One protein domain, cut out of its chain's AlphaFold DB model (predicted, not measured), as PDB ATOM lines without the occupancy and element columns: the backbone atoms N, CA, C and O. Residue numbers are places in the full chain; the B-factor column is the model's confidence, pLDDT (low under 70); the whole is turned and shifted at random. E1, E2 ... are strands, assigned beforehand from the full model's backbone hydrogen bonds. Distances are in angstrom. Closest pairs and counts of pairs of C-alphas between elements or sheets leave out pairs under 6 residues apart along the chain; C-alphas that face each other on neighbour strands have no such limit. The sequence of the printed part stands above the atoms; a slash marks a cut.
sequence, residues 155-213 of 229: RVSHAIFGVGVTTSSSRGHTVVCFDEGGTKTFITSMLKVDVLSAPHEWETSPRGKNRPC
ATOM      1  N   ARG A 155     147.693 150.335 249.730       87.56
ATOM      2  CA  ARG A 155     148.027 151.600 249.079       87.56
ATOM      3  C   ARG A 155     148.816 152.466 250.049       87.56
ATOM      4  O   ARG A 155     148.377 152.688 251.175       87.56
ATOM      5  N   VAL A 156     149.963 152.965 249.612       86.94
ATOM      6  CA  VAL A 156     150.875 153.760 250.439       86.94
ATOM      7  C   VAL A 156     151.283 155.043 249.722       86.94
ATOM      8  O   VAL A 156     151.440 155.054 248.501       86.94
ATOM      9  N   SER A 157     151.458 156.126 250.475       86.06
ATOM     10  CA  SER A 157     151.995 157.399 249.987       86.06
ATOM     11  C   SER A 157     153.408 157.607 250.514       86.06
ATOM     12  O   SER A 157     153.630 157.576 251.722       86.06
ATOM     13  N   HIS A 158     154.362 157.847 249.620       87.12
ATOM     14  CA  HIS A 158     155.735 158.205 249.951       87.12
ATOM     15  C   HIS A 158     156.029 159.635 249.494       87.12
ATOM     16  O   HIS A 158     155.807 159.977 248.332       87.12
ATOM     17  N   ALA A 159     156.629 160.455 250.360       78.19
ATOM     18  CA  ALA A 159     156.868 161.880 250.091       78.19
ATOM     19  C   ALA A 159     157.667 162.166 248.800       78.19
ATOM     20  O   ALA A 159     157.485 163.207 248.178       78.19
ATOM     21  N   ILE A 160     158.553 161.247 248.395       82.56
ATOM     22  CA  ILE A 160     159.416 161.407 247.208       82.56
ATOM     23  C   ILE A 160     158.844 160.709 245.969       82.56
ATOM     24  O   ILE A 160     159.033 161.180 244.853       82.56
ATOM     25  N   PHE A 161     158.188 159.561 246.151       80.44
ATOM     26  CA  PHE A 161     157.826 158.664 245.044       80.44
ATOM     27  C   PHE A 161     156.324 158.658 244.751       80.44
ATOM     28  O   PHE A 161     155.886 157.990 243.818       80.44
ATOM     29  N   GLY A 162     155.549 159.422 245.522       87.56
ATOM     30  CA  GLY A 162     154.108 159.514 245.380       87.56
ATOM     31  C   GLY A 162     153.414 158.254 245.881       87.56
ATOM     32  O   GLY A 162     153.826 157.646 246.870       87.56
ATOM     33  N   VAL A 163     152.337 157.878 245.201       88.69
ATOM     34  CA  VAL A 163     151.455 156.792 245.627       88.69
ATOM     35  C   VAL A 163     151.861 155.475 244.964       88.69
ATOM     36  O   VAL A 163     152.171 155.425 243.771       88.69
ATOM     37  N   GLY A 164     151.859 154.396 245.741       89.56
ATOM     38  CA  GLY A 164     152.180 153.055 245.271       89.56
ATOM     39  C   GLY A 164     151.416 151.964 246.006       89.56
ATOM     40  O   GLY A 164     150.688 152.230 246.958       89.56
ATOM     41  N   VAL A 165     151.548 150.731 245.522       91.00
ATOM     42  CA  VAL A 165     151.009 149.526 246.169       91.00
ATOM     43  C   VAL A 165     152.165 148.715 246.732       91.00
ATOM     44  O   VAL A 165     153.128 148.440 246.015       91.00
ATOM     45  N   THR A 166     152.074 148.319 247.998       89.75
ATOM     46  CA  THR A 166     153.013 147.366 248.599       89.75
ATOM     47  C   THR A 166     152.846 146.012 247.917       89.75
ATOM     48  O   THR A 166     151.797 145.390 248.026       89.75
ATOM     49  N   THR A 167     153.860 145.551 247.192       87.00
ATOM     50  CA  THR A 167     153.821 144.270 246.465       87.00
ATOM     51  C   THR A 167     154.442 143.128 247.247       87.00
ATOM     52  O   THR A 167     154.166 141.974 246.968       87.00
ATOM     53  N   SER A 168     155.324 143.426 248.194       83.94
ATOM     54  CA  SER A 168     155.785 142.447 249.169       83.94
ATOM     55  C   SER A 168     156.339 143.174 250.379       83.94
ATOM     56  O   SER A 168     156.841 144.296 250.279       83.94
ATOM     57  N   SER A 169     156.252 142.541 251.537       83.25
ATOM     58  CA  SER A 169     156.799 143.098 252.763       83.25
ATOM     59  C   SER A 169     157.351 141.978 253.628       83.25
ATOM     60  O   SER A 169     156.704 140.960 253.856       83.25
ATOM     61  N   SER A 170     158.589 142.154 254.067       80.94
ATOM     62  CA  SER A 170     159.318 141.257 254.956       80.94
ATOM     63  C   SER A 170     159.847 142.049 256.155       80.94
ATOM     64  O   SER A 170     159.799 143.281 256.166       80.94
ATOM     65  N   ARG A 171     160.410 141.361 257.161       73.25
ATOM     66  CA  ARG A 171     160.974 142.019 258.358       73.25
ATOM     67  C   ARG A 171     162.082 143.034 258.051       73.25
ATOM     68  O   ARG A 171     162.293 143.936 258.850       73.25
ATOM     69  N   GLY A 172     162.800 142.870 256.938       77.75
ATOM     70  CA  GLY A 172     163.912 143.751 256.563       77.75
ATOM     71  C   GLY A 172     163.626 144.649 255.365       77.75
ATOM     72  O   GLY A 172     164.143 145.764 255.308       77.75
ATOM     73  N   HIS A 173     162.812 144.179 254.417       84.38
ATOM     74  CA  HIS A 173     162.574 144.884 253.163       84.38
ATOM     75  C   HIS A 173     161.101 144.939 252.784       84.38
ATOM     76  O   HIS A 173     160.400 143.927 252.861       84.38
ATOM     77  N   THR A 174     160.685 146.088 252.265       87.69
ATOM     78  CA  THR A 174     159.362 146.301 251.680       87.69
ATOM     79  C   THR A 174     159.521 146.741 250.234       87.69
ATOM     80  O   THR A 174     160.305 147.642 249.927       87.69
ATOM     81  N   VAL A 175     158.783 146.099 249.338       89.56
ATOM     82  CA  VAL A 175     158.743 146.426 247.917       89.56
ATOM     83  C   VAL A 175     157.436 147.146 247.620       89.56
ATOM     84  O   VAL A 175     156.358 146.643 247.931       89.56
ATOM     85  N   VAL A 176     157.535 148.322 247.007       89.94
ATOM     86  CA  VAL A 176     156.391 149.153 246.622       89.94
ATOM     87  C   VAL A 176     156.454 149.422 245.125       89.94
ATOM     88  O   VAL A 176     157.478 149.874 244.611       89.94
ATOM     89  N   CYS A 177     155.357 149.169 244.415       89.56
ATOM     90  CA  CYS A 177     155.191 149.571 243.023       89.56
ATOM     91  C   CYS A 177     154.489 150.927 242.959       89.56
ATOM     92  O   CYS A 177     153.301 151.021 243.256       89.56
ATOM     93  N   PHE A 178     155.218 151.982 242.599       90.56
ATOM     94  CA  PHE A 178     154.677 153.336 242.463       90.56
ATOM     95  C   PHE A 178     154.087 153.571 241.079       90.56
ATOM     96  O   PHE A 178     154.639 153.108 240.080       90.56
ATOM     97  N   ASP A 179     153.019 154.365 241.018       86.06
ATOM     98  CA  ASP A 179     152.302 154.647 239.770       86.06
ATOM     99  C   ASP A 179     153.193 155.312 238.709       86.06
ATOM    100  O   ASP A 179     153.133 154.963 237.532       86.06
ATOM    101  N   GLU A 180     154.039 156.255 239.130       80.25
ATOM    102  CA  GLU A 180     154.909 157.029 238.232       80.25
ATOM    103  C   GLU A 180     156.362 156.531 238.213       80.25
ATOM    104  O   GLU A 180     157.146 156.905 237.341       80.25
ATOM    105  N   GLY A 181     156.736 155.694 239.184       75.06
ATOM    106  CA  GLY A 181     158.129 155.328 239.456       75.06
ATOM    107  C   GLY A 181     158.452 153.844 239.313       75.06
ATOM    108  O   GLY A 181     159.622 153.480 239.443       75.06
ATOM    109  N   GLY A 182     157.445 153.001 239.071       84.56
ATOM    110  CA  GLY A 182     157.596 151.551 239.034       84.56
ATOM    111  C   GLY A 182     157.990 150.957 240.389       84.56
ATOM    112  O   GLY A 182     157.820 151.569 241.445       84.56
ATOM    113  N   THR A 183     158.506 149.732 240.359       90.56
ATOM    114  CA  THR A 183     158.837 148.952 241.558       90.56
ATOM    115  C   THR A 183     160.122 149.431 242.232       90.56
ATOM    116  O   THR A 183     161.152 149.600 241.579       90.56
ATOM    117  N   LYS A 184     160.076 149.620 243.555       87.06
ATOM    118  CA  LYS A 184     161.210 150.017 244.400       87.06
ATOM    119  C   LYS A 184     161.255 149.194 245.680       87.06
ATOM    120  O   LYS A 184     160.217 148.919 246.274       87.06
ATOM    121  N   THR A 185     162.465 148.868 246.119       91.56
ATOM    122  CA  THR A 185     162.721 148.135 247.363       91.56
ATOM    123  C   THR A 185     163.288 149.082 248.408       91.56
ATOM    124  O   THR A 185     164.224 149.830 248.129       91.56
ATOM    125  N   PHE A 186     162.740 149.026 249.614       87.19
ATOM    126  CA  PHE A 186     163.142 149.838 250.756       87.19
ATOM    127  C   PHE A 186     163.529 148.949 251.924       87.19
ATOM    128  O   PHE A 186     163.065 147.816 252.030       87.19
ATOM    129  N   ILE A 187     164.356 149.481 252.818       86.25
ATOM    130  CA  ILE A 187     164.565 148.892 254.140       86.25
ATOM    131  C   ILE A 187     163.352 149.270 254.991       86.25
ATOM    132  O   ILE A 187     163.094 150.460 255.176       86.25
ATOM    133  N   THR A 188     162.615 148.280 255.496       82.81
ATOM    134  CA  THR A 188     161.324 148.484 256.180       82.81
ATOM    135  C   THR A 188     161.443 149.473 257.342       82.81
ATOM    136  O   THR A 188     160.603 150.354 257.483       82.81
ATOM    137  N   SER A 189     162.529 149.403 258.121       76.44
ATOM    138  CA  SER A 189     162.772 150.287 259.272       76.44
ATOM    139  C   SER A 189     163.043 151.752 258.911       76.44
ATOM    140  O   SER A 189     162.925 152.623 259.768       76.44
ATOM    141  N   MET A 190     163.422 152.042 257.663       80.62
ATOM    142  CA  MET A 190     163.679 153.405 257.181       80.62
ATOM    143  C   MET A 190     162.548 153.944 256.300       80.62
ATOM    144  O   MET A 190     162.582 155.110 255.897       80.62
ATOM    145  N   LEU A 191     161.566 153.105 255.962       83.31
ATOM    146  CA  LEU A 191     160.497 153.456 255.044       83.31
ATOM    147  C   LEU A 191     159.476 154.365 255.736       83.31
ATOM    148  O   LEU A 191     158.746 153.940 256.625       83.31
ATOM    149  N   LYS A 192     159.401 155.622 255.290       85.56
ATOM    150  CA  LYS A 192     158.410 156.600 255.756       85.56
ATOM    151  C   LYS A 192     157.279 156.713 254.743       85.56
ATOM    152  O   LYS A 192     157.427 157.398 253.730       85.56
ATOM    153  N   VAL A 193     156.175 156.018 255.006       85.75
ATOM    154  CA  VAL A 193     154.980 156.039 254.157       85.75
ATOM    155  C   VAL A 193     153.705 156.163 254.974       85.75
ATOM    156  O   VAL A 193     153.599 155.591 256.056       85.75
ATOM    157  N   ASP A 194     152.721 156.855 254.412       86.88
ATOM    158  CA  ASP A 194     151.367 156.901 254.955       86.88
ATOM    159  C   ASP A 194     150.523 155.794 254.316       86.88
ATOM    160  O   ASP A 194     150.454 155.687 253.088       86.88
ATOM    161  N   VAL A 195     149.872 154.968 255.136       86.94
ATOM    162  CA  VAL A 195     148.959 153.915 254.662       86.94
ATOM    163  C   VAL A 195     147.613 154.547 254.306       86.94
ATOM    164  O   VAL A 195     146.981 155.178 255.151       86.94
ATOM    165  N   LEU A 196     147.184 154.374 253.056       76.75
ATOM    166  CA  LEU A 196     145.973 154.976 252.489       76.75
ATOM    167  C   LEU A 196     144.804 153.991 252.339       76.75
ATOM    168  O   LEU A 196     143.665 154.429 252.201       76.75
ATOM    169  N   SER A 197     145.078 152.685 252.337       81.12
ATOM    170  CA  SER A 197     144.083 151.635 252.083       81.12
ATOM    171  C   SER A 197     144.318 150.407 252.952       81.12
ATOM    172  O   SER A 197     145.419 150.203 253.473       81.12
ATOM    173  N   ALA A 198     143.284 149.575 253.072       78.06
ATOM    174  CA  ALA A 198     143.390 148.274 253.718       78.06
ATOM    175  C   ALA A 198     144.310 147.330 252.908       78.06
ATOM    176  O   ALA A 198     144.511 147.536 251.704       78.06
ATOM    177  N   PRO A 199     144.895 146.299 253.544       79.06
ATOM    178  CA  PRO A 199     145.603 145.242 252.822       79.06
ATOM    179  C   PRO A 199     144.701 144.564 251.792       79.06
ATOM    180  O   PRO A 199     143.487 144.483 251.971       79.06
ATOM    181  N   HIS A 200     145.307 144.082 250.707       72.69
ATOM    182  CA  HIS A 200     144.630 143.382 249.605       72.69
ATOM    183  C   HIS A 200     143.506 144.154 248.887       72.69
ATOM    184  O   HIS A 200     142.782 143.574 248.079       72.69
ATOM    185  N   GLU A 201     143.368 145.459 249.124       75.00
ATOM    186  CA  GLU A 201     142.410 146.307 248.408       75.00
ATOM    187  C   GLU A 201     142.937 146.714 247.021       75.00
ATOM    188  O   GLU A 201     142.161 147.024 246.116       75.00
ATOM    189  N   TRP A 202     144.257 146.671 246.825       82.00
ATOM    190  CA  TRP A 202     144.922 146.980 245.565       82.00
ATOM    191  C   TRP A 202     145.834 145.845 245.111       82.00
ATOM    192  O   TRP A 202     146.490 145.194 245.918       82.00
ATOM    193  N   GLU A 203     145.932 145.656 243.798       85.00
ATOM    194  CA  GLU A 203     146.882 144.737 243.179       85.00
ATOM    195  C   GLU A 203     147.743 145.445 242.131       85.00
ATOM    196  O   GLU A 203     147.313 146.372 241.429       85.00
ATOM    197  N   THR A 204     148.970 144.955 241.986       82.31
ATOM    198  CA  THR A 204     149.882 145.356 240.918       82.31
ATOM    199  C   THR A 204     149.857 144.290 239.835       82.31
ATOM    200  O   THR A 204     150.243 143.146 240.055       82.31
ATOM    201  N   SER A 205     149.413 144.650 238.631       78.31
ATOM    202  CA  SER A 205     149.445 143.730 237.490       78.31
ATOM    203  C   SER A 205     150.883 143.319 237.125       78.31
ATOM    204  O   SER A 205     151.814 144.091 237.361       78.31
ATOM    205  N   PRO A 206     151.088 142.194 236.410       71.19
ATOM    206  CA  PRO A 206     152.417 141.787 235.927       71.19
ATOM    207  C   PRO A 206     153.120 142.829 235.040       71.19
ATOM    208  O   PRO A 206     154.328 142.770 234.842       71.19
ATOM    209  N   ARG A 207     152.369 143.797 234.492       74.56
ATOM    210  CA  ARG A 207     152.894 144.927 233.709       74.56
ATOM    211  C   ARG A 207     153.246 146.154 234.565       74.56
ATOM    212  O   ARG A 207     153.471 147.220 234.000       74.56
ATOM    213  N   GLY A 208     153.231 146.041 235.894       72.50
ATOM    214  CA  GLY A 208     153.541 147.136 236.819       72.50
ATOM    215  C   GLY A 208     152.454 148.210 236.917       72.50
ATOM    216  O   GLY A 208     152.737 149.327 237.330       72.50
ATOM    217  N   LYS A 209     151.217 147.908 236.497       81.12
ATOM    218  CA  LYS A 209     150.075 148.826 236.658       81.12
ATOM    219  C   LYS A 209     149.272 148.472 237.899       81.12
ATOM    220  O   LYS A 209     148.779 147.345 237.976       81.12
ATOM    221  N   ASN A 210     149.104 149.449 238.781       82.81
ATOM    222  CA  ASN A 210     148.314 149.353 240.001       82.81
ATOM    223  C   ASN A 210     146.824 149.532 239.697       82.81
ATOM    224  O   ASN A 210     146.445 150.415 238.926       82.81
ATOM    225  N   ARG A 211     145.973 148.703 240.296       82.75
ATOM    226  CA  ARG A 211     144.514 148.805 240.189       82.75
ATOM    227  C   ARG A 211     143.853 148.294 241.468       82.75
ATOM    228  O   ARG A 211     144.423 147.416 242.113       82.75
ATOM    229  N   PRO A 212     142.671 148.809 241.837       81.12
ATOM    230  CA  PRO A 212     141.913 148.236 242.936       81.12
ATOM    231  C   PRO A 212     141.567 146.782 242.603       81.12
ATOM    232  O   PRO A 212     141.203 146.466 241.462       81.12
ATOM    233  N   CYS A 213     141.692 145.902 243.593       75.00
ATOM    234  CA  CYS A 213     141.216 144.535 243.498       75.00
ATOM    235  C   CYS A 213     139.734 144.588 243.141       75.00
ATOM    236  O   CYS A 213     138.935 145.281 243.776       75.00
TER     237      CYS A 213
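What this domain is: This is residues 155 to 213 of the 229 residues of an uncharacterized protein of Acidobacteria bacterium (UniProt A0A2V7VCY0). One strongly twisted and curled sheet of five strands, E4 E3 E2 E1 E5, forms a half-open barrel, its two edge strands E4 and E5 joined across the gap by residues 188 to 192 and not by strand pairing. A small separate hairpin, E6 and E7, packs beside this sheet near the bend of E2, at one end of the longest axis. The printed part has 59 residues with no named helix and seven named strands, E1 to E7 in order along the chain; the class is all strand, and both sheets are antiparallel. The whole is compact, with a radius of gyration of the C-alphas of 10.4 A, and spans 27 by 21 by 20 A.

How they stand to each other: The larger sheet has E2, residues 162 to 169, as an inner strand, and E2 bends by 58 degrees at residue 165. E3, residues 173 to 178, is its antiparallel neighbour at 140 degrees, with N 167 and O 175 at 2.8 A. E4, residues 182 to 187, is an edge strand, antiparallel to E3 at 155 degrees, with N 176 and O 184 at 2.8 A. E1, residues 155 to 158, is the other neighbour of E2, antiparallel at 119 degrees, with N 156 and O 164 at 2.8 A. E5, residues 193 to 195, is the other edge strand, antiparallel to E1 at 154 degrees, with N 157 and O 194 at 2.8 A. E1 E2 E3 E4 form a meander, each strand the antiparallel neighbour of the one before. From edge to edge the strands' lines turn by 107 degrees and the way across the sheet by 72 degrees. E4 and E5 are apart. The hairpin of E6, residues 202 to 204, and E7, residues 210 to 212, is antiparallel at 151 degrees, with N 203 and O 211 at 2.9 A. The closest C-alphas of E2 and E6 are those of Val 165 and Trp 202, 6.6 A apart. E4 is apart from E6 and from E7.

Where its parts are: E2, the longest strand by residues, measures 18.2 A from first to last C-alpha, E4 16.8 A, E3 15.8 A and E1 10.2 A. E5, E6 and E7 have three residues each. E1 begins at C-alpha 155 (148.027, 151.600, 249.079), E2 ends at C-alpha 169 (156.799, 143.098, 252.763), and E7 ends at C-alpha 212 (141.913, 148.236, 242.936).

The domain as a whole: The two C-alphas farthest apart are those of Ser 189 and Arg 207, at 27.9 A. The printed part has no cut. The link from E5 to E6 is short, and the other links are tight. The mean pLDDT of the printed part is 83.1, and no printed residue is under 70.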